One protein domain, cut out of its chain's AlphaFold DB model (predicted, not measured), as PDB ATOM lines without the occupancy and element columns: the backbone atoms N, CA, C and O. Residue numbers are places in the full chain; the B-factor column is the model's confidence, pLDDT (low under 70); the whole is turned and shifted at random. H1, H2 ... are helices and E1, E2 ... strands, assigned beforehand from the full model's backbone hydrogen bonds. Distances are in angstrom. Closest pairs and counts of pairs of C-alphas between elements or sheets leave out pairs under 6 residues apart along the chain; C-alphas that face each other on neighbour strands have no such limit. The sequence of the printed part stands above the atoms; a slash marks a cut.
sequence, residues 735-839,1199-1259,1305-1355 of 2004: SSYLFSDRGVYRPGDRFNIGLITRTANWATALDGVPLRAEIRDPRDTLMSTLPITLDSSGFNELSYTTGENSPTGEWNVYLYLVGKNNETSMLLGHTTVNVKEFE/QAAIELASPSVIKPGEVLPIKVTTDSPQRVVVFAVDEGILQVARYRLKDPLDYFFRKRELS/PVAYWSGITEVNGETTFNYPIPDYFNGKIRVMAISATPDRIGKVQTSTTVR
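What this domain is: This is residues 735 to 839, 1199 to 1259 and 1305 to 1355 of the 2004 residues of the protein "Alpha-2-macroglobulin homolog" of Yersinia pestis (UniProt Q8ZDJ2). Two sandwiches of strands stand side by side, making a stack of four sheets, face to face in turn: E4 E3 E6 E7, then E1 E2 E5, then the branched sheet E10 E11 E12 E14 E15, then E8 E9 E13. The short helix H1 packs on the branched sheet and H2 on E1, and residues 1254 to 1259 stick out as a tail. The printed part has 217 residues with fifteen named strands and two named helices, mostly strand, in the order E1 to E10, H1, H2, E11 to E15; the neighbour strands are antiparallel. It is compact, with a radius of gyration of the C-alphas of 17.8 A and spans of 54 by 45 by 32 A.

How they stand to each other: Start at E10, residues 1226 to 1234. On one side of it look for E11, residues 1307 to 1309 (N 1232 and O 1308, 2.9 A), and E12, residues 1313 to 1315 (N 1228 and O 1313, 2.8 A). On the other side is E14, residues 1331 to 1340, with N 1231 and O 1336 at 2.9 A; it forms a hairpin with E15, residues 1345 to 1354, with N 1335 and O 1350 at 2.9 A. This strongly twisted sheet faces the sheet of E8, residues 1202 to 1205, E9, residues 1215 to 1222, and E13, residues 1318 to 1324, where N 1203 and O 1221 are 2.9 A apart and N 1218 and O 1321 2.8 A. The closest C-alphas of E8 and E15 are those of Ile 1202 and Gly 1346, 6.1 A apart. The branched sheet also faces E1, residues 735 to 740, E2, residues 750 to 759, and E5, residues 795 to 801, with 25 pairs of C-alphas within 10 A; here N 737 and O 756, and N 753 and O 798, are each 2.9 A apart. With 76 such pairs, that sheet faces E4, residues 782 to 790, E3, residues 769 to 776, E6, residues 809 to 818, and E7, residues 825 to 835; find N 773 and O 786 at 2.8 A, N 774 and O 814 at 2.8 A, N 813 and O 831 at 2.9 A. H1, residues 1235 to 1240, is on the branched sheet at a height of 8.3 A, over none of its strands; H2, residues 1249 to 1252, is over E1 at a height of 8.9 A. In H1 every O i to N i+4 pair is within hydrogen-bond range; H2 is too short for one.

Where its parts are: Find C-alpha 735 at (50.535, 59.158, -59.843), where E1 begins. E2 runs 29.5 A, E6 28.3 A, and E7 26.7 A, bending by 73 degrees at residue 828. E14 runs 30.3 A and E15 30.5 A, ending at C-alpha 1354 at (33.158, 39.979, -30.784).

The domain as a whole: The C-alphas farthest apart, of Ser 1259 and Asp 1327, are 57.7 A apart. Residues 840 to 1198 and 1260 to 1304 are not printed, with C-alpha gaps of 36.0 A and 46.9 A. Of the links printed whole, none is long. The model's pLDDT is under 70 at residues 779 to 780, 805, 807 and 820 to 824.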
ATOM      1  N   SER A 735      50.181  59.173 -61.266       93.06
ATOM      2  CA  SER A 735      50.535  59.158 -59.843       93.06
ATOM      3  C   SER A 735      49.658  58.132 -59.134       93.06
ATOM      4  O   SER A 735      48.559  57.829 -59.612       93.06
ATOM      5  N   SER A 736      50.130  57.552 -58.031       95.16
ATOM      6  CA  SER A 736      49.423  56.464 -57.360       95.16
ATOM      7  C   SER A 736      49.471  56.564 -55.841       95.16
ATOM      8  O   SER A 736      50.525  56.417 -55.225       95.16
ATOM      9  N   TYR A 737      48.298  56.713 -55.229       96.04
ATOM     10  CA  TYR A 737      48.135  56.568 -53.788       96.04
ATOM     11  C   TYR A 737      48.172  55.081 -53.416       96.04
ATOM     12  O   TYR A 737      47.397  54.296 -53.967       96.04
ATOM     13  N   LEU A 738      49.060  54.696 -52.496       96.90
ATOM     14  CA  LEU A 738      49.198  53.332 -51.978       96.90
ATOM     15  C   LEU A 738      48.882  53.305 -50.474       96.90
ATOM     16  O   LEU A 738      49.392  54.125 -49.707       96.90
ATOM     17  N   PHE A 739      48.084  52.330 -50.035       95.70
ATOM     18  CA  PHE A 739      47.711  52.142 -48.629       95.70
ATOM     19  C   PHE A 739      47.674  50.662 -48.244       95.70
ATOM     20  O   PHE A 739      47.342  49.812 -49.067       95.70
ATOM     21  N   SER A 740      47.990  50.356 -46.987       95.73
ATOM     22  CA  SER A 740      47.941  49.001 -46.428       95.73
ATOM     23  C   SER A 740      46.659  48.751 -45.627       95.73
ATOM     24  O   SER A 740      45.958  49.692 -45.259       95.73
ATOM     25  N   ASP A 741      46.336  47.486 -45.345       93.27
ATOM     26  CA  ASP A 741      45.119  47.134 -44.594       93.27
ATOM     27  C   ASP A 741      45.160  47.520 -43.100       93.27
ATOM     28  O   ASP A 741      44.115  47.793 -42.503       93.27
ATOM     29  N   ARG A 742      46.352  47.570 -42.487       93.17
ATOM     30  CA  ARG A 742      46.502  47.810 -41.039       93.17
ATOM     31  C   ARG A 742      47.827  48.433 -40.584       93.17
ATOM     32  O   ARG A 742      48.003  48.653 -39.390       93.17
ATOM     33  N   GLY A 743      48.776  48.679 -41.487       89.09
ATOM     34  CA  GLY A 743      50.071  49.309 -41.191       89.09
ATOM     35  C   GLY A 743      51.124  48.456 -40.459       89.09
ATOM     36  O   GLY A 743      52.307  48.705 -40.669       89.09
ATOM     37  N   VAL A 744      50.739  47.459 -39.646       91.29
ATOM     38  CA  VAL A 744      51.677  46.639 -38.843       91.29
ATOM     39  C   VAL A 744      51.540  45.127 -39.065       91.29
ATOM     40  O   VAL A 744      50.434  44.578 -39.103       91.29
ATOM     41  N   TYR A 745      52.670  44.429 -39.174       93.99
ATOM     42  CA  TYR A 745      52.757  43.002 -39.512       93.99
ATOM     43  C   TYR A 745      53.846  42.307 -38.690       93.99
ATOM     44  O   TYR A 745      54.786  42.957 -38.247       93.99
ATOM     45  N   ARG A 746      53.733  40.993 -38.476       89.15
ATOM     46  CA  ARG A 746      54.812  40.180 -37.887       89.15
ATOM     47  C   ARG A 746      55.698  39.577 -38.985       89.15
ATOM     48  O   ARG A 746      55.201  39.354 -40.087       89.15
ATOM     49  N   PRO A 747      56.973  39.241 -38.721       85.48
ATOM     50  CA  PRO A 747      57.725  38.344 -39.598       85.48
ATOM     51  C   PRO A 747      56.946  37.032 -39.798       85.48
ATOM     52  O   PRO A 747      56.595  36.377 -38.819       85.48
ATOM     53  N   GLY A 748      56.643  36.678 -41.049       86.18
ATOM     54  CA  GLY A 748      55.756  35.565 -41.419       86.18
ATOM     55  C   GLY A 748      54.369  35.994 -41.928       86.18
ATOM     56  O   GLY A 748      53.704  35.224 -42.623       86.18
ATOM     57  N   ASP A 749      53.919  37.222 -41.636       91.17
ATOM     58  CA  ASP A 749      52.620  37.723 -42.098       91.17
ATOM     59  C   ASP A 749      52.611  38.085 -43.589       91.17
ATOM     60  O   ASP A 749      53.618  38.500 -44.177       91.17
ATOM     61  N   ARG A 750      51.404  38.020 -44.164       94.28
ATOM     62  CA  ARG A 750      51.049  38.639 -45.444       94.28
ATOM     63  C   ARG A 750      50.489  40.040 -45.219       94.28
ATOM     64  O   ARG A 750      49.522  40.189 -44.473       94.28
ATOM     65  N   PHE A 751      51.046  41.030 -45.911       94.87
ATOM     66  CA  PHE A 751      50.450  42.359 -46.039       94.87
ATOM     67  C   PHE A 751      49.764  42.528 -47.396       94.87
ATOM     68  O   PHE A 751      50.216  41.981 -48.406       94.87
ATOM     69  N   ASN A 752      48.674  43.295 -47.408       96.61
ATOM     70  CA  ASN A 752      47.907  43.654 -48.600       96.61
ATOM     71  C   ASN A 752      47.997  45.171 -48.798       96.61
ATOM     72  O   ASN A 752      47.852  45.919 -47.829       96.61
ATOM     73  N   ILE A 753      48.245  45.607 -50.034       96.80
ATOM     74  CA  ILE A 753      48.342  47.017 -50.421       96.80
ATOM     75  C   ILE A 753      47.305  47.295 -51.511       96.80
ATOM     76  O   ILE A 753      47.348  46.682 -52.579       96.80
ATOM     77  N   GLY A 754      46.403  48.240 -51.260       96.44
ATOM     78  CA  GLY A 754      45.555  48.837 -52.287       96.44
ATOM     79  C   GLY A 754      46.285  49.997 -52.961       96.44
ATOM     80  O   GLY A 754      46.941  50.792 -52.285       96.44
ATOM     81  N   LEU A 755      46.166  50.107 -54.283       96.01
ATOM     82  CA  LEU A 755      46.725  51.205 -55.068       96.01
ATOM     83  C   LEU A 755      45.646  51.836 -55.952       96.01
ATOM     84  O   LEU A 755      44.976  51.152 -56.722       96.01
ATOM     85  N   ILE A 756      45.478  53.152 -55.840       96.66
ATOM     86  CA  ILE A 756      44.644  53.944 -56.747       96.66
ATOM     87  C   ILE A 756      45.599  54.764 -57.604       96.66
ATOM     88  O   ILE A 756      46.297  55.624 -57.072       96.66
ATOM     89  N   THR A 757      45.636  54.513 -58.910       95.77
ATOM     90  CA  THR A 757      46.442  55.286 -59.867       95.77
ATOM     91  C   THR A 757      45.556  56.242 -60.658       95.77
ATOM     92  O   THR A 757      44.479  55.855 -61.111       95.77
ATOM     93  N   ARG A 758      45.986  57.489 -60.862       94.30
ATOM     94  CA  ARG A 758      45.296  58.477 -61.709       94.30
ATOM     95  C   ARG A 758      46.281  59.160 -62.649       94.30
ATOM     96  O   ARG A 758      47.443  59.356 -62.299       94.30
ATOM     97  N   THR A 759      45.803  59.530 -63.835       92.75
ATOM     98  CA  THR A 759      46.496  60.512 -64.678       92.75
ATOM     99  C   THR A 759      46.317  61.909 -64.092       92.75
ATOM    100  O   THR A 759      45.294  62.177 -63.463       92.75
ATOM    101  N   ALA A 760      47.283  62.808 -64.293       87.12
ATOM    102  CA  ALA A 760      47.253  64.162 -63.734       87.12
ATOM    103  C   ALA A 760      45.970  64.945 -64.088       87.12
ATOM    104  O   ALA A 760      45.482  65.719 -63.270       87.12
ATOM    105  N   ASN A 761      45.377  64.697 -65.264       86.27
ATOM    106  CA  ASN A 761      44.097  65.286 -65.678       86.27
ATOM    107  C   ASN A 761      42.837  64.465 -65.323       86.27
ATOM    108  O   ASN A 761      41.733  64.904 -65.643       86.27
ATOM    109  N   TRP A 762      42.984  63.271 -64.735       88.09
ATOM    110  CA  TRP A 762      41.913  62.297 -64.440       88.09
ATOM    111  C   TRP A 762      41.016  61.912 -65.643       88.09
ATOM    112  O   TRP A 762      39.957  61.318 -65.459       88.09
ATOM    113  N   ALA A 763      41.420  62.226 -66.878       83.69
ATOM    114  CA  ALA A 763      40.589  62.085 -68.081       83.69
ATOM    115  C   ALA A 763      41.101  61.020 -69.068       83.69
ATOM    116  O   ALA A 763      40.433  60.711 -70.054       83.69
ATOM    117  N   THR A 764      42.289  60.459 -68.827       84.56
ATOM    118  CA  THR A 764      42.887  59.436 -69.696       84.56
ATOM    119  C   THR A 764      42.588  58.040 -69.153       84.56
ATOM    120  O   THR A 764      42.860  57.771 -67.982       84.56
ATOM    121  N   ALA A 765      42.065  57.149 -70.000       85.24
ATOM    122  CA  ALA A 765      41.799  55.756 -69.637       85.24
ATOM    123  C   ALA A 765      43.085  55.009 -69.232       85.24
ATOM    124  O   ALA A 765      44.143  55.209 -69.829       85.24
ATOM    125  N   LEU A 766      42.968  54.143 -68.222       89.56
ATOM    126  CA  LEU A 766      44.088  53.440 -67.579       89.56
ATOM    127  C   LEU A 766      44.188  51.953 -67.957       89.56
ATOM    128  O   LEU A 766      45.152  51.289 -67.584       89.56
ATOM    129  N   ASP A 767      43.196  51.436 -68.679       88.02
ATOM    130  CA  ASP A 767      43.044  50.011 -68.970       88.02
ATOM    131  C   ASP A 767      44.222  49.458 -69.792       88.02
ATOM    132  O   ASP A 767      44.581  49.998 -70.841       88.02
ATOM    133  N   GLY A 768      44.846  48.388 -69.299       89.36
ATOM    134  CA  GLY A 768      45.989  47.733 -69.936       89.36
ATOM    135  C   GLY A 768      47.360  48.364 -69.654       89.36
ATOM    136  O   GLY A 768      48.353  47.891 -70.206       89.36
ATOM    137  N   VAL A 769      47.464  49.404 -68.813       91.23
ATOM    138  CA  VAL A 769      48.757  50.049 -68.501       91.23
ATOM    139  C   VAL A 769      49.636  49.137 -67.622       91.23
ATOM    140  O   VAL A 769      49.211  48.778 -66.519       91.23
ATOM    141  N   PRO A 770      50.869  48.783 -68.050       92.13
ATOM    142  CA  PRO A 770      51.752  47.891 -67.303       92.13
ATOM    143  C   PRO A 770      52.594  48.638 -66.256       92.13
ATOM    144  O   PRO A 770      53.369  49.546 -66.568       92.13
ATOM    145  N   LEU A 771      52.484  48.196 -65.007       93.60
ATOM    146  CA  LEU A 771      53.232  48.674 -63.849       93.60
ATOM    147  C   LEU A 771      54.106  47.558 -63.248       93.60
ATOM    148  O   LEU A 771      53.880  46.365 -63.462       93.60
ATOM    149  N   ARG A 772      55.094  47.959 -62.447       93.01
ATOM    150  CA  ARG A 772      55.994  47.092 -61.680       93.01
ATOM    151  C   ARG A 772      56.033  47.587 -60.239       93.01
ATOM    152  O   ARG A 772      56.523  48.683 -59.991       93.01
ATOM    153  N   ALA A 773      55.534  46.800 -59.295       94.49
ATOM    154  CA  ALA A 773      55.754  47.062 -57.878       94.49
ATOM    155  C   ALA A 773      57.056  46.405 -57.409       94.49
ATOM    156  O   ALA A 773      57.381  45.291 -57.824       94.49
ATOM    157  N   GLU A 774      57.778  47.075 -56.522       93.22
ATOM    158  CA  GLU A 774      58.973  46.574 -55.853       93.22
ATOM    159  C   GLU A 774      58.776  46.649 -54.345       93.22
ATOM    160  O   GLU A 774      58.303  47.652 -53.813       93.22
ATOM    161  N   ILE A 775      59.127  45.563 -53.667       93.57
ATOM    162  CA  ILE A 775      58.980  45.416 -52.224       93.57
ATOM    163  C   ILE A 775      60.372  45.260 -51.645       93.57
ATOM    164  O   ILE A 775      61.094  44.325 -52.008       93.57
ATOM    165  N   ARG A 776      60.731  46.185 -50.762       87.47
ATOM    166  CA  ARG A 776      62.055  46.305 -50.165       87.47
ATOM    167  C   ARG A 776      61.942  46.191 -48.651       87.47
ATOM    168  O   ARG A 776      60.954  46.630 -48.060       87.47
ATOM    169  N   ASP A 777      62.918  45.532 -48.043       81.64
ATOM    170  CA  ASP A 777      63.023  45.493 -46.586       81.64
ATOM    171  C   ASP A 777      63.631  46.812 -46.043       81.64
ATOM    172  O   ASP A 777      64.017  47.665 -46.844       81.64
ATOM    173  N   PRO A 778      63.687  47.035 -44.719       73.35
ATOM    174  CA  PRO A 778      64.207  48.276 -44.131       73.35
ATOM    175  C   PRO A 778      65.727  48.502 -44.309       73.35
ATOM    176  O   PRO A 778      66.260  49.501 -43.834       73.35
ATOM    177  N   ARG A 779      66.425  47.634 -45.061       68.62
ATOM    178  CA  ARG A 779      67.786  47.848 -45.607       68.62
ATOM    179  C   ARG A 779      67.776  48.372 -47.044       68.62
ATOM    180  O   ARG A 779      68.781  48.255 -47.744       68.62
ATOM    181  N   ASP A 780      66.595  48.730 -47.532       69.84
ATOM    182  CA  ASP A 780      66.242  48.862 -48.944       69.84
ATOM    183  C   ASP A 780      66.574  47.621 -49.811       69.84
ATOM    184  O   ASP A 780      66.646  47.687 -51.040       69.84
ATOM    185  N   THR A 781      66.752  46.430 -49.214       70.29
ATOM    186  CA  THR A 781      67.071  45.231 -50.006       70.29
ATOM    187  C   THR A 781      65.831  44.772 -50.765       70.29
ATOM    188  O   THR A 781      64.804  44.451 -50.166       70.29
ATOM    189  N   LEU A 782      65.928  44.698 -52.095       79.11
ATOM    190  CA  LEU A 782      64.837  44.253 -52.963       79.11
ATOM    191  C   LEU A 782      64.474  42.781 -52.704       79.11
ATOM    192  O   LEU A 782      65.209  41.861 -53.063       79.11
ATOM    193  N   MET A 783      63.303  42.565 -52.105       80.61
ATOM    194  CA  MET A 783      62.803  41.249 -51.704       80.61
ATOM    195  C   MET A 783      61.865  40.621 -52.738       80.61
ATOM    196  O   MET A 783      61.872  39.397 -52.896       80.61
ATOM    197  N   SER A 784      61.066  41.435 -53.438       85.47
ATOM    198  CA  SER A 784      60.136  40.973 -54.476       85.47
ATOM    199  C   SER A 784      59.854  42.045 -55.529       85.47
ATOM    200  O   SER A 784      59.870  43.241 -55.237       85.47
ATOM    201  N   THR A 785      59.528  41.602 -56.743       87.13
ATOM    202  CA  THR A 785      59.122  42.447 -57.869       87.13
ATOM    203  C   THR A 785      57.868  41.847 -58.501       87.13
ATOM    204  O   THR A 785      57.876  40.685 -58.905       87.13
ATOM    205  N   LEU A 786      56.783  42.619 -58.569       90.39
ATOM    206  CA  LEU A 786      55.458  42.154 -58.987       90.39
ATOM    207  C   LEU A 786      54.966  42.954 -60.206       90.39
ATOM    208  O   LEU A 786      54.813  44.173 -60.096       90.39
ATOM    209  N   PRO A 787      54.695  42.320 -61.363       91.51
ATOM    210  CA  PRO A 787      54.027  42.988 -62.472       91.51
ATOM    211  C   PRO A 787      52.542  43.192 -62.148       91.51
ATOM    212  O   PRO A 787      51.877  42.291 -61.636       91.51
ATOM    213  N   ILE A 788      52.019  44.370 -62.469       91.28
ATOM    214  CA  ILE A 788      50.616  44.759 -62.277       91.28
ATOM    215  C   ILE A 788      50.132  45.359 -63.596       91.28
ATOM    216  O   ILE A 788      50.880  46.057 -64.269       91.28
ATOM    217  N   THR A 789      48.896  45.087 -64.001       92.59
ATOM    218  CA  THR A 789      48.268  45.761 -65.148       92.59
ATOM    219  C   THR A 789      47.060  46.513 -64.626       92.59
ATOM    220  O   THR A 789      46.215  45.900 -63.980       92.59
ATOM    221  N   LEU A 790      46.998  47.826 -64.853       92.30
ATOM    222  CA  LEU A 790      45.848  48.624 -64.436       92.30
ATOM    223  C   LEU A 790      44.617  48.255 -65.265       92.30
ATOM    224  O   LEU A 790      44.693  48.147 -66.489       92.30
ATOM    225  N   ASP A 791      43.471  48.140 -64.602       85.34
ATOM    226  CA  ASP A 791      42.172  48.218 -65.264       85.34
ATOM    227  C   ASP A 791      41.658  49.662 -65.417       85.34
ATOM    228  O   ASP A 791      42.190  50.621 -64.846       85.34
ATOM    229  N   SER A 792      40.570  49.801 -66.172       82.87
ATOM    230  CA  SER A 792      39.829  51.047 -66.419       82.87
ATOM    231  C   SER A 792      39.458  51.897 -65.187       82.87
ATOM    232  O   SER A 792      39.238  53.099 -65.345       82.87
ATOM    233  N   SER A 793      39.408  51.336 -63.972       84.20
ATOM    234  CA  SER A 793      39.130  52.085 -62.734       84.20
ATOM    235  C   SER A 793      40.383  52.681 -62.087       84.20
ATOM    236  O   SER A 793      40.285  53.541 -61.203       84.20
ATOM    237  N   GLY A 794      41.566  52.193 -62.470       90.18
ATOM    238  CA  GLY A 794      42.845  52.493 -61.832       90.18
ATOM    239  C   GLY A 794      42.975  52.007 -60.383       90.18
ATOM    240  O   GLY A 794      44.003  52.284 -59.772       90.18
ATOM    241  N   PHE A 795      41.984  51.304 -59.820       95.03
ATOM    242  CA  PHE A 795      42.012  50.804 -58.442       95.03
ATOM    243  C   PHE A 795      42.329  49.305 -58.418       95.03
ATOM    244  O   PHE A 795      41.485  48.466 -58.739       95.03
ATOM    245  N   ASN A 796      43.567  48.989 -58.044       95.24
ATOM    246  CA  ASN A 796      44.163  47.655 -58.104       95.24
ATOM    247  C   ASN A 796      44.794  47.298 -56.746       95.24
ATOM    248  O   ASN A 796      44.853  48.126 -55.835       95.24
ATOM    249  N   GLU A 797      45.265  46.065 -56.589       95.69
ATOM    250  CA  GLU A 797      45.834  45.574 -55.330       95.69
ATOM    251  C   GLU A 797      47.043  44.664 -55.555       95.69
ATOM    252  O   GLU A 797      47.202  44.048 -56.608       95.69
ATOM    253  N   LEU A 798      47.898  44.577 -54.537       95.35
ATOM    254  CA  LEU A 798      49.007  43.633 -54.457       95.35
ATOM    255  C   LEU A 798      49.134  43.091 -53.032       95.35
ATOM    256  O   LEU A 798      48.558  43.626 -52.083       95.35
ATOM    257  N   SER A 799      49.922  42.035 -52.857       94.59
ATOM    258  CA  SER A 799      50.213  41.500 -51.525       94.59
ATOM    259  C   SER A 799      51.521  40.724 -51.507       94.59
ATOM    260  O   SER A 799      51.919  40.170 -52.533       94.59
ATOM    261  N   TYR A 800      52.146  40.623 -50.338       94.61
ATOM    262  CA  TYR A 800      53.384  39.872 -50.145       94.61
ATOM    263  C   TYR A 800      53.423  39.243 -48.756       94.61
ATOM    264  O   TYR A 800      52.987  39.855 -47.783       94.61
ATOM    265  N   THR A 801      53.942  38.017 -48.680       93.51
ATOM    266  CA  THR A 801      54.155  37.287 -47.427       93.51
ATOM    267  C   THR A 801      55.620  37.390 -47.040       93.51
ATOM    268  O   THR A 801      56.494  36.913 -47.764       93.51
ATOM    269  N   THR A 802      55.883  38.009 -45.894       86.93
ATOM    270  CA  THR A 802      57.217  38.065 -45.292       86.93
ATOM    271  C   THR A 802      57.644  36.668 -44.819       86.93
ATOM    272  O   THR A 802      56.809  35.842 -44.459       86.93
ATOM    273  N   GLY A 803      58.943  36.367 -44.816       79.22
ATOM    274  CA  GLY A 803      59.454  35.158 -44.155       79.22
ATOM    275  C   GLY A 803      59.533  35.341 -42.634       79.22
ATOM    276  O   GLY A 803      59.728  36.463 -42.170       79.22
ATOM    277  N   GLU A 804      59.476  34.261 -41.852       73.41
ATOM    278  CA  GLU A 804      59.705  34.297 -40.388       73.41
ATOM    279  C   GLU A 804      61.059  34.938 -40.010       73.41
ATOM    280  O   GLU A 804      61.199  35.558 -38.960       73.41
ATOM    281  N   ASN A 805      62.064  34.817 -40.889       68.29
ATOM    282  CA  ASN A 805      63.402  35.398 -40.730       68.29
ATOM    283  C   ASN A 805      63.561  36.807 -41.324       68.29
ATOM    284  O   ASN A 805      64.684  37.277 -41.496       68.29
ATOM    285  N   SER A 806      62.455  37.465 -41.667       75.18
ATOM    286  CA  SER A 806      62.467  38.840 -42.168       75.18
ATOM    287  C   SER A 806      63.000  39.804 -41.102       75.18
ATOM    288  O   SER A 806      62.662  39.631 -39.925       75.18
ATOM    289  N   PRO A 807      63.807  40.818 -41.464       68.95
ATOM    290  CA  PRO A 807      64.161  41.905 -40.550       68.95
ATOM    291  C   PRO A 807      62.926  42.643 -40.012       68.95
ATOM    292  O   PRO A 807      61.901  42.733 -40.700       68.95
ATOM    293  N   THR A 808      63.029  43.158 -38.783       78.67
ATOM    294  CA  THR A 808      61.997  44.016 -38.188       78.67
ATOM    295  C   THR A 808      62.352  45.490 -38.361       78.67
ATOM    296  O   THR A 808      63.427  45.896 -37.940       78.67
ATOM    297  N   GLY A 809      61.433  46.282 -38.915       78.87
ATOM    298  CA  GLY A 809      61.628  47.691 -39.257       78.87
ATOM    299  C   GLY A 809      60.555  48.188 -40.233       78.87
ATOM    300  O   GLY A 809      59.499  47.565 -40.380       78.87
ATOM    301  N   GLU A 810      60.818  49.298 -40.922       85.55
ATOM    302  CA  GLU A 810      59.918  49.865 -41.935       85.55
ATOM    303  C   GLU A 810      60.187  49.314 -43.349       85.55
ATOM    304  O   GLU A 810      61.178  49.637 -43.992       85.55
ATOM    305  N   TRP A 811      59.287  48.463 -43.844       91.60
ATOM    306  CA  TRP A 811      59.351  47.898 -45.193       91.60
ATOM    307  C   TRP A 811      58.742  48.864 -46.209       91.60
ATOM    308  O   TRP A 811      57.640  49.381 -46.000       91.60
ATOM    309  N   ASN A 812      59.414  49.042 -47.344       94.20
ATOM    310  CA  ASN A 812      58.996  49.955 -48.404       94.20
ATOM    311  C   ASN A 812      58.327  49.213 -49.572       94.20
ATOM    312  O   ASN A 812      58.778  48.153 -50.011       94.20
ATOM    313  N   VAL A 813      57.253  49.796 -50.110       96.32
ATOM    314  CA  VAL A 813      56.563  49.317 -51.315       96.32
ATOM    315  C   VAL A 813      56.512  50.449 -52.335       96.32
ATOM    316  O   VAL A 813      55.728  51.386 -52.191       96.32
ATOM    317  N   TYR A 814      57.335  50.344 -53.376       95.01
ATOM    318  CA  TYR A 814      57.435  51.300 -54.481       95.01
ATOM    319  C   TYR A 814      56.641  50.799 -55.693       95.01
ATOM    320  O   TYR A 814      56.646  49.603 -55.987       95.01
ATOM    321  N   LEU A 815      55.974  51.692 -56.430       96.41
ATOM    322  CA  LEU A 815      55.228  51.352 -57.645       96.41
ATOM    323  C   LEU A 815      55.733  52.158 -58.842       96.41
ATOM    324  O   LEU A 815      55.665  53.384 -58.832       96.41
ATOM    325  N   TYR A 816      56.176  51.470 -59.892       93.80
ATOM    326  CA  TYR A 816      56.748  52.067 -61.096       93.80
ATOM    327  C   TYR A 816      55.894  51.826 -62.348       93.80
ATOM    328  O   TYR A 816      55.296  50.763 -62.508       93.80
ATOM    329  N   LEU A 817      55.910  52.771 -63.288       91.37
ATOM    330  CA  LEU A 817      55.486  52.567 -64.679       91.37
ATOM    331  C   LEU A 817      56.594  51.866 -65.475       91.37
ATOM    332  O   LEU A 817      57.762  52.243 -65.364       91.37
ATOM    333  N   VAL A 818      56.233  50.881 -66.302       81.68
ATOM    334  CA  VAL A 818      57.185  50.116 -67.126       81.68
ATOM    335  C   VAL A 818      57.412  50.791 -68.484       81.68
ATOM    336  O   VAL A 818      56.495  50.913 -69.296       81.68
ATOM    337  N   GLY A 819      58.653  51.205 -68.756       72.43
ATOM    338  CA  GLY A 819      59.084  51.701 -70.064       72.43
ATOM    339  C   GLY A 819      59.228  50.594 -71.117       72.43
ATOM    340  O   GLY A 819      59.336  49.412 -70.795       72.43
ATOM    341  N   LYS A 820      59.274  50.978 -72.403       64.20
ATOM    342  CA  LYS A 820      59.144  50.067 -73.567       64.20
ATOM    343  C   LYS A 820      60.085  48.851 -73.602       64.20
ATOM    344  O   LYS A 820      59.716  47.852 -74.208       64.20
ATOM    345  N   ASN A 821      61.249  48.936 -72.960       59.40
ATOM    346  CA  ASN A 821      62.268  47.882 -72.923       59.40
ATOM    347  C   ASN A 821      62.555  47.371 -71.492       59.40
ATOM    348  O   ASN A 821      63.564  46.708 -71.282       59.40
ATOM    349  N   ASN A 822      61.748  47.731 -70.483       60.29
ATOM    350  CA  ASN A 822      62.064  47.594 -69.042       60.29
ATOM    351  C   ASN A 822      63.265  48.443 -68.537       60.29
ATOM    352  O   ASN A 822      63.373  48.673 -67.336       60.29
ATOM    353  N   GLU A 823      64.113  48.963 -69.437       55.39
ATOM    354  CA  GLU A 823      65.295  49.815 -69.167       55.39
ATOM    355  C   GLU A 823      64.989  51.136 -68.437       55.39
ATOM    356  O   GLU A 823      65.875  51.731 -67.830       55.39
ATOM    357  N   THR A 824      63.749  51.624 -68.510       56.88
ATOM    358  CA  THR A 824      63.303  52.856 -67.846       56.88
ATOM    359  C   THR A 824      62.074  52.569 -66.993       56.88
ATOM    360  O   THR A 824      61.114  51.951 -67.456       56.88
ATOM    361  N   SER A 825      62.101  53.019 -65.738       74.10
ATOM    362  CA  SER A 825      61.000  52.859 -64.786       74.10
ATOM    363  C   SER A 825      60.785  54.142 -63.990       74.10
ATOM    364  O   SER A 825      61.687  54.581 -63.280       74.10
ATOM    365  N   MET A 826      59.597  54.737 -64.107       83.27
ATOM    366  CA  MET A 826      59.224  55.982 -63.422       83.27
ATOM    367  C   MET A 826      58.422  55.660 -62.162       83.27
ATOM    368  O   MET A 826      57.417  54.960 -62.261       83.27
ATOM    369  N   LEU A 827      58.841  56.166 -60.999       90.75
ATOM    370  CA  LEU A 827      58.106  55.988 -59.744       90.75
ATOM    371  C   LEU A 827      56.779  56.761 -59.797       90.75
ATOM    372  O   LEU A 827      56.765  57.952 -60.090       90.75
ATOM    373  N   LEU A 828      55.672  56.078 -59.508       92.43
ATOM    374  CA  LEU A 828      54.319  56.645 -59.463       92.43
ATOM    375  C   LEU A 828      53.856  56.948 -58.037       92.43
ATOM    376  O   LEU A 828      52.944  57.745 -57.836       92.43
ATOM    377  N   GLY A 829      54.444  56.275 -57.051       92.10
ATOM    378  CA  GLY A 829      54.113  56.410 -55.640       92.10
ATOM    379  C   GLY A 829      54.747  55.300 -54.809       92.10
ATOM    380  O   GLY A 829      55.240  54.306 -55.346       92.10
ATOM    381  N   HIS A 830      54.723  55.475 -53.493       94.60
ATOM    382  CA  HIS A 830      55.179  54.480 -52.528       94.60
ATOM    383  C   HIS A 830      54.265  54.470 -51.298       94.60
ATOM    384  O   HIS A 830      53.461  55.384 -51.096       94.60
ATOM    385  N   THR A 831      54.385  53.429 -50.482       94.36
ATOM    386  CA  THR A 831      53.836  53.370 -49.122       94.36
ATOM    387  C   THR A 831      54.728  52.481 -48.266       94.36
ATOM    388  O   THR A 831      55.539  51.723 -48.806       94.36
ATOM    389  N   THR A 832      54.580  52.554 -46.948       92.35
ATOM    390  CA  THR A 832      55.414  51.795 -46.012       92.35
ATOM    391  C   THR A 832      54.576  50.956 -45.053       92.35
ATOM    392  O   THR A 832      53.401  51.243 -44.792       92.35
ATOM    393  N   VAL A 833      55.154  49.851 -44.579       92.82
ATOM    394  CA  VAL A 833      54.528  48.926 -43.628       92.82
ATOM    395  C   VAL A 833      55.533  48.502 -42.562       92.82
ATOM    396  O   VAL A 833      56.656  48.116 -42.866       92.82
ATOM    397  N   ASN A 834      55.138  48.561 -41.294       89.90
ATOM    398  CA  ASN A 834      56.033  48.261 -40.184       89.90
ATOM    399  C   ASN A 834      55.975  46.760 -39.854       89.90
ATOM    400  O   ASN A 834      54.920  46.242 -39.476       89.90
ATOM    401  N   VAL A 835      57.093  46.051 -40.008       89.37
ATOM    402  CA  VAL A 835      57.215  44.634 -39.641       89.37
ATOM    403  C   VAL A 835      57.903  44.541 -38.285       89.37
ATOM    404  O   VAL A 835      59.057  44.934 -38.156       89.37
ATOM    405  N   LYS A 836      57.227  44.006 -37.269       83.29
ATOM    406  CA  LYS A 836      57.776  43.830 -35.917       83.29
ATOM    407  C   LYS A 836      57.113  42.675 -35.176       83.29
ATOM    408  O   LYS A 836      55.969  42.327 -35.448       83.29
ATOM    409  N   GLU A 837      57.806  42.101 -34.199       78.57
ATOM    410  CA  GLU A 837      57.141  41.261 -33.195       78.57
ATOM    411  C   GLU A 837      56.281  42.176 -32.297       78.57
ATOM    412  O   GLU A 837      56.776  43.155 -31.737       78.57
ATOM    413  N   PHE A 838      54.976  41.902 -32.215       82.98
ATOM    414  CA  PHE A 838      54.004  42.648 -31.402       82.98
ATOM    415  C   PHE A 838      52.824  41.747 -31.011       82.98
ATOM    416  O   PHE A 838      52.536  40.769 -31.701       82.98
ATOM    417  N   GLU A 839      52.083  42.104 -29.965       81.58
ATOM    418  CA  GLU A 839      50.770  41.524 -29.638       81.58
ATOM    419  C   GLU A 839      49.694  42.620 -29.714       81.58
ATOM    420  O   GLU A 839      50.019  43.771 -29.421       81.58
ATOM    421  N   GLN A1199      34.665  63.843 -54.535       90.53
ATOM    422  CA  GLN A1199      34.254  62.933 -53.465       90.53
ATOM    423  C   GLN A1199      33.115  61.998 -53.917       90.53
ATOM    424  O   GLN A1199      32.107  62.446 -54.465       90.53
ATOM    425  N   ALA A1200      33.263  60.693 -53.679       92.00
ATOM    426  CA  ALA A1200      32.228  59.683 -53.907       92.00
ATOM    427  C   ALA A1200      31.488  59.351 -52.601       92.00
ATOM    428  O   ALA A1200      32.102  59.276 -51.533       92.00
ATOM    429  N   ALA A1201      30.175  59.126 -52.683       91.07
ATOM    430  CA  ALA A1201      29.358  58.748 -51.533       91.07
ATOM    431  C   ALA A1201      29.342  57.221 -51.346       91.07
ATOM    432  O   ALA A1201      28.987  56.480 -52.264       91.07
ATOM    433  N   ILE A1202      29.721  56.759 -50.154       95.90
ATOM    434  CA  ILE A1202      29.754  55.343 -49.769       95.90
ATOM    435  C   ILE A1202      29.364  55.189 -48.293       95.90
ATOM    436  O   ILE A1202      29.822  55.945 -47.436       95.90
ATOM    437  N   GLU A1203      28.534  54.192 -47.996       96.39
ATOM    438  CA  GLU A1203      28.076  53.843 -46.648       96.39
ATOM    439  C   GLU A1203      28.473  52.404 -46.285       96.39
ATOM    440  O   GLU A1203      28.687  51.558 -47.157       96.39
ATOM    441  N   LEU A1204      28.571  52.119 -44.983       95.35
ATOM    442  CA  LEU A1204      29.077  50.851 -44.456       95.35
ATOM    443  C   LEU A1204      28.364  50.476 -43.151       95.35
ATOM    444  O   LEU A1204      28.383  51.238 -42.182       95.35
ATOM    445  N   ALA A1205      27.776  49.281 -43.105       96.21
ATOM    446  CA  ALA A1205      27.019  48.775 -41.965       96.21
ATOM    447  C   ALA A1205      27.399  47.325 -41.619       96.21
ATOM    448  O   ALA A1205      27.526  46.470 -42.493       96.21
ATOM    449  N   SER A1206      27.525  47.028 -40.328       95.62
ATOM    450  CA  SER A1206      27.737  45.677 -39.798       95.62
ATOM    451  C   SER A1206      27.000  45.511 -38.456       95.62
ATOM    452  O   SER A1206      26.648  46.515 -37.824       95.62
ATOM    453  N   PRO A1207      26.726  44.276 -37.991       94.70
ATOM    454  CA  PRO A1207      26.182  44.029 -36.657       94.70
ATOM    455  C   PRO A1207      27.058  44.646 -35.562       94.70
ATOM    456  O   PRO A1207      28.281  44.611 -35.653       94.70
ATOM    457  N   SER A1208      26.464  45.176 -34.493       88.94
ATOM    458  CA  SER A1208      27.235  45.787 -33.399       88.94
ATOM    459  C   SER A1208      27.902  44.761 -32.473       88.94
ATOM    460  O   SER A1208      28.952  45.053 -31.901       88.94
ATOM    461  N   VAL A1209      27.321  43.563 -32.338       91.43
ATOM    462  CA  VAL A1209      27.831  42.455 -31.513       91.43
ATOM    463  C   VAL A1209      27.637  41.124 -32.245       91.43
ATOM    464  O   VAL A1209      26.596  40.920 -32.867       91.43
ATOM    465  N   ILE A1210      28.620  40.227 -32.144       93.86
ATOM    466  CA  ILE A1210      28.630  38.873 -32.723       93.86
ATOM    467  C   ILE A1210      29.442  37.913 -31.817       93.86
ATOM    468  O   ILE A1210      30.194  38.387 -30.955       93.86
ATOM    469  N   LYS A1211      29.308  36.587 -31.956       90.36
ATOM    470  CA  LYS A1211      30.163  35.613 -31.243       90.36
ATOM    471  C   LYS A1211      31.431  35.250 -32.039       90.36
ATOM    472  O   LYS A1211      31.456  35.397 -33.260       90.36
ATOM    473  N   PRO A1212      32.490  34.748 -31.373       89.52
ATOM    474  CA  PRO A1212      33.620  34.118 -32.058       89.52
ATOM    475  C   PRO A1212      33.154  32.887 -32.850       89.52
ATOM    476  O   PRO A1212      32.214  32.206 -32.436       89.52
ATOM    477  N   GLY A1213      33.797  32.589 -33.980       89.15
ATOM    478  CA  GLY A1213      33.414  31.476 -34.860       89.15
ATOM    479  C   GLY A1213      32.205  31.746 -35.772       89.15
ATOM    480  O   GLY A1213      31.949  30.958 -36.683       89.15
ATOM    481  N   GLU A1214      31.466  32.841 -35.569       93.23
ATOM    482  CA  GLU A1214      30.381  33.264 -36.462       93.23
ATOM    483  C   GLU A1214      30.912  34.048 -37.680       93.23
ATOM    484  O   GLU A1214      32.038  34.555 -37.707       93.23
ATOM    485  N   VAL A1215      30.083  34.150 -38.721       96.28
ATOM    486  CA  VAL A1215      30.392  34.912 -39.939       96.28
ATOM    487  C   VAL A1215      29.856  36.331 -39.801       96.28
ATOM    488  O   VAL A1215      28.657  36.519 -39.612       96.28
ATOM    489  N   LEU A1216      30.732  37.325 -39.936       96.73
ATOM    490  CA  LEU A1216      30.404  38.745 -39.912       96.73
ATOM    491  C   LEU A1216      29.905  39.225 -41.287       96.73
ATOM    492  O   LEU A1216      30.719  39.297 -42.213       96.73
ATOM    493  N   PRO A1217      28.620  39.607 -41.433       97.43
ATOM    494  CA  PRO A1217      28.135  40.285 -42.626       97.43
ATOM    495  C   PRO A1217      28.493  41.776 -42.575       97.43
ATOM    496  O   PRO A1217      28.176  42.483 -41.615       97.43
ATOM    497  N   ILE A1218      29.126  42.261 -43.637       97.65
ATOM    498  CA  ILE A1218      29.500  43.661 -43.842       97.65
ATOM    499  C   ILE A1218      28.763  44.164 -45.080       97.65
ATOM    500  O   ILE A1218      29.097  43.790 -46.202       97.65
ATOM    501  N   LYS A1219      27.759  45.014 -44.877       97.92
ATOM    502  CA  LYS A1219      26.984  45.659 -45.936       97.92
ATOM    503  C   LYS A1219      27.669  46.956 -46.373       97.92
ATOM    504  O   LYS A1219      27.963  47.805 -45.535       97.92
ATOM    505  N   VAL A1220      27.868  47.116 -47.677       97.57
ATOM    506  CA  VAL A1220      28.315  48.351 -48.337       97.57
ATOM    507  C   VAL A1220      27.172  48.893 -49.190       97.57
ATOM    508  O   VAL A1220      26.528  48.108 -49.885       97.57
ATOM    509  N   THR A1221      26.977  50.214 -49.185       97.61
ATOM    510  CA  THR A1221      26.044  50.916 -50.084       97.61
ATOM    511  C   THR A1221      26.768  52.033 -50.842       97.61
ATOM    512  O   THR A1221      27.631  52.703 -50.281       97.61
ATOM    513  N   THR A1222      26.429  52.237 -52.114       96.70
ATOM    514  CA  THR A1222      27.091  53.169 -53.048       96.70
ATOM    515  C   THR A1222      26.069  53.963 -53.866       96.70
ATOM    516  O   THR A1222      24.977  53.468 -54.145       96.70
ATOM    517  N   ASP A1223      26.416  55.195 -54.262       92.20
ATOM    518  CA  ASP A1223      25.546  56.084 -55.062       92.20
ATOM    519  C   ASP A1223      25.478  55.742 -56.565       92.20
ATOM    520  O   ASP A1223      24.663  56.294 -57.305       92.20
ATOM    521  N   SER A1224      26.378  54.877 -57.022       90.58
ATOM    522  CA  SER A1224      26.682  54.564 -58.421       90.58
ATOM    523  C   SER A1224      27.582  53.314 -58.464       90.58
ATOM    524  O   SER A1224      28.002  52.855 -57.400       90.58
ATOM    525  N   PRO A1225      27.919  52.751 -59.641       93.27
ATOM    526  CA  PRO A1225      28.937  51.706 -59.734       93.27
ATOM    527  C   PRO A1225      30.303  52.224 -59.259       93.27
ATOM    528  O   PRO A1225      30.916  53.075 -59.905       93.27
ATOM    529  N   GLN A1226      30.787  51.704 -58.132       94.57
ATOM    530  CA  GLN A1226      32.093  52.020 -57.556       94.57
ATOM    531  C   GLN A1226      32.906  50.735 -57.377       94.57
ATOM    532  O   GLN A1226      32.386  49.694 -56.974       94.57
ATOM    533  N   ARG A1227      34.216  50.810 -57.609       95.38
ATOM    534  CA  ARG A1227      35.155  49.757 -57.209       95.38
ATOM    535  C   ARG A1227      35.509  49.976 -55.745       95.38
ATOM    536  O   ARG A1227      36.007  51.042 -55.403       95.38
ATOM    537  N   VAL A1228      35.227  49.002 -54.885       96.50
ATOM    538  CA  VAL A1228      35.356  49.096 -53.424       96.50
ATOM    539  C   VAL A1228      36.291  48.007 -52.916       96.50
ATOM    540  O   VAL A1228      36.192  46.861 -53.348       96.50
ATOM    541  N   VAL A1229      37.146  48.332 -51.946       97.13
ATOM    542  CA  VAL A1229      37.751  47.321 -51.071       97.13
ATOM    543  C   VAL A1229      37.234  47.489 -49.651       97.13
ATOM    544  O   VAL A1229      37.133  48.611 -49.152       97.13
ATOM    545  N   VAL A1230      36.909  46.371 -49.012       97.52
ATOM    546  CA  VAL A1230      36.485  46.294 -47.614       97.52
ATOM    547  C   VAL A1230      37.564  45.564 -46.836       97.52
ATOM    548  O   VAL A1230      37.986  44.470 -47.211       97.52
ATOM    549  N   PHE A1231      37.993  46.148 -45.725       96.17
ATOM    550  CA  PHE A1231      38.965  45.534 -44.838       96.17
ATOM    551  C   PHE A1231      38.524  45.649 -43.384       96.17
ATOM    552  O   PHE A1231      38.030  46.684 -42.938       96.17
ATOM    553  N   ALA A1232      38.629  44.539 -42.659       97.15
ATOM    554  CA  ALA A1232      38.095  44.394 -41.313       97.15
ATOM    555  C   ALA A1232      39.199  43.859 -40.402       97.15
ATOM    556  O   ALA A1232      39.680  42.745 -40.597       97.15
ATOM    557  N   VAL A1233      39.642  44.673 -39.448       97.02
ATOM    558  CA  VAL A1233      40.855  44.421 -38.660       97.02
ATOM    559  C   VAL A1233      40.566  44.620 -37.181       97.02
ATOM    560  O   VAL A1233      39.822  45.526 -36.808       97.02
ATOM    561  N   ASP A1234      41.160  43.781 -36.339       96.48
ATOM    562  CA  ASP A1234      41.183  43.960 -34.892       96.48
ATOM    563  C   ASP A1234      41.683  45.364 -34.503       96.48
ATOM    564  O   ASP A1234      42.787  45.789 -34.853       96.48
ATOM    565  N   GLU A1235      40.854  46.081 -33.748       94.28
ATOM    566  CA  GLU A1235      41.135  47.397 -33.178       94.28
ATOM    567  C   GLU A1235      42.422  47.360 -32.336       94.28
ATOM    568  O   GLU A1235      43.170  48.335 -32.349       94.28
ATOM    569  N   GLY A1236      42.739  46.226 -31.696       92.30
ATOM    570  CA  GLY A1236      43.984  46.031 -30.953       92.30
ATOM    571  C   GLY A1236      45.244  46.096 -31.826       92.30
ATOM    572  O   GLY A1236      46.261  46.645 -31.406       92.30
ATOM    573  N   ILE A1237      45.176  45.616 -33.074       93.05
ATOM    574  CA  ILE A1237      46.257  45.753 -34.068       93.05
ATOM    575  C   ILE A1237      46.345  47.212 -34.542       93.05
ATOM    576  O   ILE A1237      47.435  47.779 -34.648       93.05
ATOM    577  N   LEU A1238      45.197  47.845 -34.800       92.37
ATOM    578  CA  LEU A1238      45.136  49.226 -35.291       92.37
ATOM    579  C   LEU A1238      45.584  50.257 -34.242       92.37
ATOM    580  O   LEU A1238      46.143  51.287 -34.625       92.37
ATOM    581  N   GLN A1239      45.384  49.992 -32.946       88.69
ATOM    582  CA  GLN A1239      45.934  50.800 -31.854       88.69
ATOM    583  C   GLN A1239      47.473  50.727 -31.837       88.69
ATOM    584  O   GLN A1239      48.123  51.775 -31.889       88.69
ATOM    585  N   VAL A1240      48.059  49.522 -31.897       84.73
ATOM    586  CA  VAL A1240      49.523  49.305 -31.957       84.73
ATOM    587  C   VAL A1240      50.164  49.943 -33.200       84.73
ATOM    588  O   VAL A1240      51.290  50.443 -33.133       84.73
ATOM    589  N   ALA A1241      49.445  49.979 -34.327       85.76
ATOM    590  CA  ALA A1241      49.853  50.674 -35.553       85.76
ATOM    591  C   ALA A1241      49.568  52.190 -35.555       85.76
ATOM    592  O   ALA A1241      49.977  52.888 -36.481       85.76
ATOM    593  N   ARG A1242      48.807  52.706 -34.576       82.18
ATOM    594  CA  ARG A1242      48.212  54.062 -34.570       82.18
ATOM    595  C   ARG A1242      47.431  54.393 -35.861       82.18
ATOM    596  O   ARG A1242      47.350  55.554 -36.270       82.18
ATOM    597  N   TYR A1243      46.852  53.377 -36.507       90.22
ATOM    598  CA  TYR A1243      46.359  53.435 -37.887       90.22
ATOM    599  C   TYR A1243      45.134  54.351 -38.069       90.22
ATOM    600  O   TYR A1243      44.154  54.298 -37.311       90.22
ATOM    601  N   ARG A1244      45.166  55.165 -39.136       85.91
ATOM    602  CA  ARG A1244      44.116  56.123 -39.519       85.91
ATOM    603  C   ARG A1244      43.777  56.010 -41.004       85.91
ATOM    604  O   ARG A1244      44.671  56.017 -41.845       85.91
ATOM    605  N   LEU A1245      42.483  56.031 -41.324       91.28
ATOM    606  CA  LEU A1245      41.972  56.051 -42.696       91.28
ATOM    607  C   LEU A1245      42.137  57.455 -43.330       91.28
ATOM    608  O   LEU A1245      41.214  58.281 -43.330       91.28
ATOM    609  N   LYS A1246      43.349  57.743 -43.829       88.38
ATOM    610  CA  LYS A1246      43.680  58.956 -44.606       88.38
ATOM    611  C   LYS A1246      42.757  59.103 -45.825       88.38
ATOM    612  O   LYS A1246      42.140  58.133 -46.257       88.38
ATOM    613  N   ASP A1247      42.611  60.321 -46.346       89.22
ATOM    614  CA  ASP A1247      41.899  60.533 -47.608       89.22
ATOM    615  C   ASP A1247      42.849  60.387 -48.804       89.22
ATOM    616  O   ASP A1247      43.893  61.040 -48.807       89.22
ATOM    617  N   PRO A1248      42.533  59.572 -49.828       93.22
ATOM    618  CA  PRO A1248      43.340  59.544 -51.042       93.22
ATOM    619  C   PRO A1248      43.287  60.870 -51.819       93.22
ATOM    620  O   PRO A1248      44.233  61.177 -52.543       93.22
ATOM    621  N   LEU A1249      42.229  61.683 -51.672       92.41
ATOM    622  CA  LEU A1249      42.150  62.988 -52.342       92.41
ATOM    623  C   LEU A1249      43.241  63.951 -51.848       92.41
ATOM    624  O   LEU A1249      43.796  64.695 -52.658       92.41
ATOM    625  N   ASP A1250      43.624  63.878 -50.568       88.07
ATOM    626  CA  ASP A1250      44.720  64.680 -50.004       88.07
ATOM    627  C   ASP A1250      46.083  64.347 -50.644       88.07
ATOM    628  O   ASP A1250      46.971  65.194 -50.655       88.07
ATOM    629  N   TYR A1251      46.262  63.137 -51.198       90.29
ATOM    630  CA  TYR A1251      47.473  62.740 -51.932       90.29
ATOM    631  C   TYR A1251      47.493  63.307 -53.360       90.29
ATOM    632  O   TYR A1251      48.516  63.819 -53.806       90.29
ATOM    633  N   PHE A1252      46.373  63.241 -54.090       90.87
ATOM    634  CA  PHE A1252      46.330  63.722 -55.478       90.87
ATOM    635  C   PHE A1252      46.355  65.254 -55.568       90.87
ATOM    636  O   PHE A1252      46.960  65.808 -56.485       90.87
ATOM    637  N   PHE A1253      45.748  65.937 -54.591       89.42
ATOM    638  CA  PHE A1253      45.657  67.399 -54.527       89.42
ATOM    639  C   PHE A1253      46.626  68.020 -53.502       89.42
ATOM    640  O   PHE A1253      46.318  69.049 -52.896       89.42
ATOM    641  N   ARG A1254      47.816  67.417 -53.326       88.83
ATOM    642  CA  ARG A1254      48.952  68.051 -52.628       88.83
ATOM    643  C   ARG A1254      49.359  69.365 -53.307       88.83
ATOM    644  O   ARG A1254      49.157  69.537 -54.511       88.83
ATOM    645  N   LYS A1255      49.951  70.273 -52.519       91.03
ATOM    646  CA  LYS A1255      50.490  71.561 -52.980       91.03
ATOM    647  C   LYS A1255      51.482  71.324 -54.125       91.03
ATOM    648  O   LYS A1255      52.417  70.534 -53.989       91.03
ATOM    649  N   ARG A1256      51.246  71.985 -55.254       91.81
ATOM    650  CA  ARG A1256      52.155  72.066 -56.402       91.81
ATOM    651  C   ARG A1256      52.966  73.348 -56.310       91.81
ATOM    652  O   ARG A1256      52.375  74.359 -55.952       91.81
ATOM    653  N   GLU A1257      54.243  73.303 -56.665       92.46
ATOM    654  CA  GLU A1257      55.146  74.466 -56.649       92.46
ATOM    655  C   GLU A1257      54.756  75.573 -57.654       92.46
ATOM    656  O   GLU A1257      53.920  75.381 -58.547       92.46
ATOM    657  N   LEU A1258      55.417  76.731 -57.546       93.81
ATOM    658  CA  LEU A1258      55.413  77.765 -58.584       93.81
ATOM    659  C   LEU A1258      56.521  77.507 -59.625       93.81
ATOM    660  O   LEU A1258      57.602  78.088 -59.559       93.81
ATOM    661  N   SER A1259      56.227  76.686 -60.634       91.82
ATOM    662  CA  SER A1259      57.144  76.402 -61.752       91.82
ATOM    663  C   SER A1259      57.307  77.570 -62.750       91.82
ATOM    664  O   SER A1259      58.158  77.501 -63.641       91.82
ATOM    665  N   PRO A1305      46.758  36.947 -36.953       90.07
ATOM    666  CA  PRO A1305      46.155  38.262 -36.772       90.07
ATOM    667  C   PRO A1305      44.745  38.287 -37.363       90.07
ATOM    668  O   PRO A1305      44.508  37.802 -38.472       90.07
ATOM    669  N   VAL A1306      43.804  38.874 -36.626       93.43
ATOM    670  CA  VAL A1306      42.417  39.044 -37.075       93.43
ATOM    671  C   VAL A1306      42.361  40.257 -37.996       93.43
ATOM    672  O   VAL A1306      42.134  41.391 -37.582       93.43
ATOM    673  N   ALA A1307      42.664  39.989 -39.263       93.23
ATOM    674  CA  ALA A1307      42.613  40.926 -40.369       93.23
ATOM    675  C   ALA A1307      41.973  40.245 -41.586       93.23
ATOM    676  O   ALA A1307      42.294  39.104 -41.925       93.23
ATOM    677  N   TYR A1308      41.076  40.966 -42.244       95.23
ATOM    678  CA  TYR A1308      40.374  40.574 -43.458       95.23
ATOM    679  C   TYR A1308      40.558  41.649 -44.521       95.23
ATOM    680  O   TYR A1308      40.454  42.839 -44.224       95.23
ATOM    681  N   TRP A1309      40.765  41.210 -45.756       96.30
ATOM    682  CA  TRP A1309      40.796  42.024 -46.965       96.30
ATOM    683  C   TRP A1309      39.862  41.352 -47.970       96.30
ATOM    684  O   TRP A1309      40.023  40.160 -48.243       96.30
ATOM    685  N   SER A1310      38.864  42.071 -48.485       95.15
ATOM    686  CA  SER A1310      37.841  41.487 -49.363       95.15
ATOM    687  C   SER A1310      38.360  41.096 -50.745       95.15
ATOM    688  O   SER A1310      37.728  40.286 -51.420       95.15
ATOM    689  N   GLY A1311      39.466  41.708 -51.174       92.24
ATOM    690  CA  GLY A1311      39.757  41.908 -52.591       92.24
ATOM    691  C   GLY A1311      38.894  43.040 -53.162       92.24
ATOM    692  O   GLY A1311      37.740  43.223 -52.750       92.24
ATOM    693  N   ILE A1312      39.432  43.836 -54.083       93.94
ATOM    694  CA  ILE A1312      38.657  44.903 -54.735       93.94
ATOM    695  C   ILE A1312      37.496  44.290 -55.536       93.94
ATOM    696  O   ILE A1312      37.687  43.423 -56.384       93.94
ATOM    697  N   THR A1313      36.281  44.768 -55.277       93.53
ATOM    698  CA  THR A1313      35.022  44.267 -55.844       93.53
ATOM    699  C   THR A1313      34.194  45.438 -56.375       93.53
ATOM    700  O   THR A1313      34.228  46.530 -55.810       93.53
ATOM    701  N   GLU A1314      33.453  45.250 -57.465       93.86
ATOM    702  CA  GLU A1314      32.501  46.261 -57.943       93.86
ATOM    703  C   GLU A1314      31.205  46.203 -57.123       93.86
ATOM    704  O   GLU A1314      30.614  45.136 -56.957       93.86
ATOM    705  N   VAL A1315      30.766  47.353 -56.613       95.30
ATOM    706  CA  VAL A1315      29.505  47.524 -55.888       95.30
ATOM    707  C   VAL A1315      28.687  48.583 -56.618       95.30
ATOM    708  O   VAL A1315      29.193  49.652 -56.944       95.30
ATOM    709  N   ASN A1316      27.418  48.281 -56.881       93.08
ATOM    710  CA  ASN A1316      26.465  49.192 -57.507       93.08
ATOM    711  C   ASN A1316      25.148  49.099 -56.730       93.08
ATOM    712  O   ASN A1316      24.471  48.069 -56.769       93.08
ATOM    713  N   GLY A1317      24.827  50.136 -55.958       93.06
ATOM    714  CA  GLY A1317      23.825  50.029 -54.903       93.06
ATOM    715  C   GLY A1317      24.401  49.295 -53.691       93.06
ATOM    716  O   GLY A1317      25.361  49.779 -53.095       93.06
ATOM    717  N   GLU A1318      23.820  48.154 -53.312       94.72
ATOM    718  CA  GLU A1318      24.117  47.435 -52.062       94.72
ATOM    719  C   GLU A1318      24.830  46.086 -52.299       94.72
ATOM    720  O   GLU A1318      24.499  45.349 -53.226       94.72
ATOM    721  N   THR A1319      25.797  45.714 -51.452       96.38
ATOM    722  CA  THR A1319      26.463  44.391 -51.470       96.38
ATOM    723  C   THR A1319      26.903  43.971 -50.065       96.38
ATOM    724  O   THR A1319      27.215  44.821 -49.236       96.38
ATOM    725  N   THR A1320      26.915  42.663 -49.770       97.06
ATOM    726  CA  THR A1320      27.342  42.118 -48.464       97.06
ATOM    727  C   THR A1320      28.576  41.226 -48.593       97.06
ATOM    728  O   THR A1320      28.529  40.184 -49.245       97.06
ATOM    729  N   PHE A1321      29.655  41.608 -47.915       96.74
ATOM    730  CA  PHE A1321      30.877  40.821 -47.734       96.74
ATOM    731  C   PHE A1321      30.767  39.983 -46.454       96.74
ATOM    732  O   PHE A1321      30.134  40.409 -45.491       96.74
ATOM    733  N   ASN A1322      31.373  38.794 -46.428       95.87
ATOM    734  CA  ASN A1322      31.242  37.844 -45.319       95.87
ATOM    735  C   ASN A1322      32.622  37.438 -44.789       95.87
ATOM    736  O   ASN A1322      33.383  36.783 -45.502       95.87
ATOM    737  N   TYR A1323      32.930  37.789 -43.537       95.21
ATOM    738  CA  TYR A1323      34.192  37.432 -42.880       95.21
ATOM    739  C   TYR A1323      33.965  36.385 -41.772       95.21
ATOM    740  O   TYR A1323      33.348  36.718 -40.760       95.21
ATOM    741  N   PRO A1324      34.431  35.128 -41.915       95.40
ATOM    742  CA  PRO A1324      34.399  34.151 -40.824       95.40
ATOM    743  C   PRO A1324      35.400  34.543 -39.728       95.40
ATOM    744  O   PRO A1324      36.613  34.504 -39.945       95.40
ATOM    745  N   ILE A1325      34.899  34.918 -38.549       93.17
ATOM    746  CA  ILE A1325      35.735  35.319 -37.413       93.17
ATOM    747  C   ILE A1325      36.297  34.061 -36.729       93.17
ATOM    748  O   ILE A1325      35.532  33.129 -36.483       93.17
ATOM    749  N   PRO A1326      37.593  34.005 -36.363       91.76
ATOM    750  CA  PRO A1326      38.140  32.870 -35.623       91.76
ATOM    751  C   PRO A1326      37.470  32.641 -34.258       91.76
ATOM    752  O   PRO A1326      37.069  33.581 -33.572       91.76
ATOM    753  N   ASP A1327      37.390  31.381 -33.837       86.08
ATOM    754  CA  ASP A1327      36.761  30.935 -32.585       86.08
ATOM    755  C   ASP A1327      37.484  31.413 -31.312       86.08
ATOM    756  O   ASP A1327      36.856  31.626 -30.276       86.08
ATOM    757  N   TYR A1328      38.794  31.656 -31.389       87.25
ATOM    758  CA  TYR A1328      39.574  32.239 -30.294       87.25
ATOM    759  C   TYR A1328      39.362  33.751 -30.101       87.25
ATOM    760  O   TYR A1328      39.695  34.283 -29.035       87.25
ATOM    761  N   PHE A1329      38.862  34.477 -31.108       91.59
ATOM    762  CA  PHE A1329      38.918  35.940 -31.105       91.59
ATOM    763  C   PHE A1329      37.804  36.581 -30.279       91.59
ATOM    764  O   PHE A1329      36.628  36.487 -30.613       91.59
ATOM    765  N   ASN A1330      38.190  37.317 -29.238       90.55
ATOM    766  CA  ASN A1330      37.294  38.138 -28.432       90.55
ATOM    767  C   ASN A1330      37.899  39.541 -28.320       90.55
ATOM    768  O   ASN A1330      38.996  39.700 -27.791       90.55
ATOM    769  N   GLY A1331      37.199  40.549 -28.833       93.01
ATOM    770  CA  GLY A1331      37.765  41.878 -29.053       93.01
ATOM    771  C   GLY A1331      36.834  42.757 -29.880       93.01
ATOM    772  O   GLY A1331      35.612  42.596 -29.839       93.01
ATOM    773  N   LYS A1332      37.403  43.683 -30.654       95.32
ATOM    774  CA  LYS A1332      36.641  44.589 -31.518       95.32
ATOM    775  C   LYS A1332      37.264  44.658 -32.902       95.32
ATOM    776  O   LYS A1332      38.463  44.835 -33.018       95.32
ATOM    777  N   ILE A1333      36.444  44.566 -33.940       96.84
ATOM    778  CA  ILE A1333      36.855  44.687 -35.338       96.84
ATOM    779  C   ILE A1333      36.445  46.075 -35.834       96.84
ATOM    780  O   ILE A1333      35.264  46.429 -35.781       96.84
ATOM    781  N   ARG A1334      37.399  46.862 -36.336       96.96
ATOM    782  CA  ARG A1334      37.118  48.049 -37.150       96.96
ATOM    783  C   ARG A1334      36.950  47.606 -38.592       96.96
ATOM    784  O   ARG A1334      37.811  46.919 -39.133       96.96
ATOM    785  N   VAL A1335      35.851  48.008 -39.209       97.74
ATOM    786  CA  VAL A1335      35.565  47.734 -40.616       97.74
ATOM    787  C   VAL A1335      35.745  49.035 -41.381       97.74
ATOM    788  O   VAL A1335      35.185  50.058 -40.997       97.74
ATOM    789  N   MET A1336      36.550  49.018 -42.432       97.63
ATOM    790  CA  MET A1336      36.924  50.178 -43.234       97.63
ATOM    791  C   MET A1336      36.687  49.862 -44.708       97.63
ATOM    792  O   MET A1336      36.816  48.712 -45.131       97.63
ATOM    793  N   ALA A1337      36.339  50.878 -45.488       97.59
ATOM    794  CA  ALA A1337      36.229  50.767 -46.931       97.59
ATOM    795  C   ALA A1337      36.805  52.003 -47.626       97.59
ATOM    796  O   ALA A1337      36.657  53.131 -47.146       97.59
ATOM    797  N   ILE A1338      37.436  51.769 -48.775       97.03
ATOM    798  CA  ILE A1338      37.844  52.794 -49.742       97.03
ATOM    799  C   ILE A1338      37.215  52.424 -51.082       97.03
ATOM    800  O   ILE A1338      37.194  51.247 -51.451       97.03
ATOM    801  N   SER A1339      36.699  53.423 -51.794       95.63
ATOM    802  CA  SER A1339      36.061  53.250 -53.095       95.63
ATOM    803  C   SER A1339      36.553  54.240 -54.141       95.63
ATOM    804  O   SER A1339      36.998  55.342 -53.819       95.63
ATOM    805  N   ALA A1340      36.470  53.845 -55.409       93.94
ATOM    806  CA  ALA A1340      36.867  54.663 -56.544       93.94
ATOM    807  C   ALA A1340      35.932  54.463 -57.749       93.94
ATOM    808  O   ALA A1340      35.612  53.336 -58.133       93.94
ATOM    809  N   THR A1341      35.559  55.572 -58.382       90.76
ATOM    810  CA  THR A1341      35.133  55.651 -59.789       90.76
ATOM    811  C   THR A1341      36.280  56.281 -60.593       90.76
ATOM    812  O   THR A1341      37.212  56.811 -59.981       90.76
ATOM    813  N   PRO A1342      36.281  56.273 -61.940       86.12
ATOM    814  CA  PRO A1342      37.339  56.932 -62.718       86.12
ATOM    815  C   PRO A1342      37.581  58.406 -62.332       86.12
ATOM    816  O   PRO A1342      38.715  58.874 -62.364       86.12
ATOM    817  N   ASP A1343      36.529  59.106 -61.898       86.38
ATOM    818  CA  ASP A1343      36.465  60.549 -61.649       86.38
ATOM    819  C   ASP A1343      36.377  60.976 -60.164       86.38
ATOM    820  O   ASP A1343      36.676  62.138 -59.867       86.38
ATOM    821  N   ARG A1344      35.990  60.073 -59.242       92.64
ATOM    822  CA  ARG A1344      35.748  60.344 -57.806       92.64
ATOM    823  C   ARG A1344      36.314  59.250 -56.886       92.64
ATOM    824  O   ARG A1344      36.482  58.103 -57.295       92.64
ATOM    825  N   ILE A1345      36.572  59.589 -55.619       95.30
ATOM    826  CA  ILE A1345      37.052  58.661 -54.572       95.30
ATOM    827  C   ILE A1345      36.232  58.830 -53.285       95.30
ATOM    828  O   ILE A1345      35.881  59.950 -52.913       95.30
ATOM    829  N   GLY A1346      35.930  57.726 -52.599       93.92
ATOM    830  CA  GLY A1346      35.198  57.690 -51.332       93.92
ATOM    831  C   GLY A1346      35.911  56.869 -50.252       93.92
ATOM    832  O   GLY A1346      36.760  56.023 -50.540       93.92
ATOM    833  N   LYS A1347      35.558  57.110 -48.984       95.02
ATOM    834  CA  LYS A1347      36.014  56.318 -47.831       95.02
ATOM    835  C   LYS A1347      34.978  56.323 -46.707       95.02
ATOM    836  O   LYS A1347      34.291  57.322 -46.508       95.02
ATOM    837  N   VAL A1348      34.906  55.240 -45.936       96.94
ATOM    838  CA  VAL A1348      33.991  55.107 -44.787       96.94
ATOM    839  C   VAL A1348      34.511  54.057 -43.792       96.94
ATOM    840  O   VAL A1348      35.305  53.190 -44.155       96.94
ATOM    841  N   GLN A1349      34.094  54.130 -42.523       96.91
ATOM    842  CA  GLN A1349      34.442  53.134 -41.501       96.91
ATOM    843  C   GLN A1349      33.338  52.949 -40.443       96.91
ATOM    844  O   GLN A1349      32.607  53.884 -40.129       96.91
ATOM    845  N   THR A1350      33.252  51.747 -39.872       96.34
ATOM    846  CA  THR A1350      32.358  51.352 -38.769       96.34
ATOM    847  C   THR A1350      33.037  50.281 -37.893       96.34
ATOM    848  O   THR A1350      34.246  50.065 -38.009       96.34
ATOM    849  N   SER A1351      32.325  49.620 -36.971       95.21
ATOM    850  CA  SER A1351      32.934  48.595 -36.108       95.21
ATOM    851  C   SER A1351      31.960  47.600 -35.466       95.21
ATOM    852  O   SER A1351      30.846  47.978 -35.111       95.21
ATOM    853  N   THR A1352      32.444  46.384 -35.196       97.04
ATOM    854  CA  THR A1352      31.709  45.274 -34.562       97.04
ATOM    855  C   THR A1352      32.476  44.712 -33.361       97.04
ATOM    856  O   THR A1352      33.685  44.510 -33.443       97.04
ATOM    857  N   THR A1353      31.793  44.411 -32.256       94.10
ATOM    858  CA  THR A1353      32.383  43.752 -31.077       94.10
ATOM    859  C   THR A1353      32.168  42.236 -31.121       94.10
ATOM    860  O   THR A1353      31.057  41.780 -31.382       94.10
ATOM    861  N   VAL A1354      33.201  41.452 -30.812       93.75
ATOM    862  CA  VAL A1354      33.158  39.979 -30.784       93.75
ATOM    863  C   VAL A1354      33.307  39.485 -29.345       93.75
ATOM    864  O   VAL A1354      34.277  39.847 -28.674       93.75
ATOM    865  N   ARG A1355      32.344  38.693 -28.849       89.69
ATOM    866  CA  ARG A1355      32.294  38.276 -27.434       89.69
ATOM    867  C   ARG A1355      31.555  36.957 -27.202       89.69
ATOM    868  O   ARG A1355      30.370  36.854 -27.511       89.69
TER     869      ARG A1355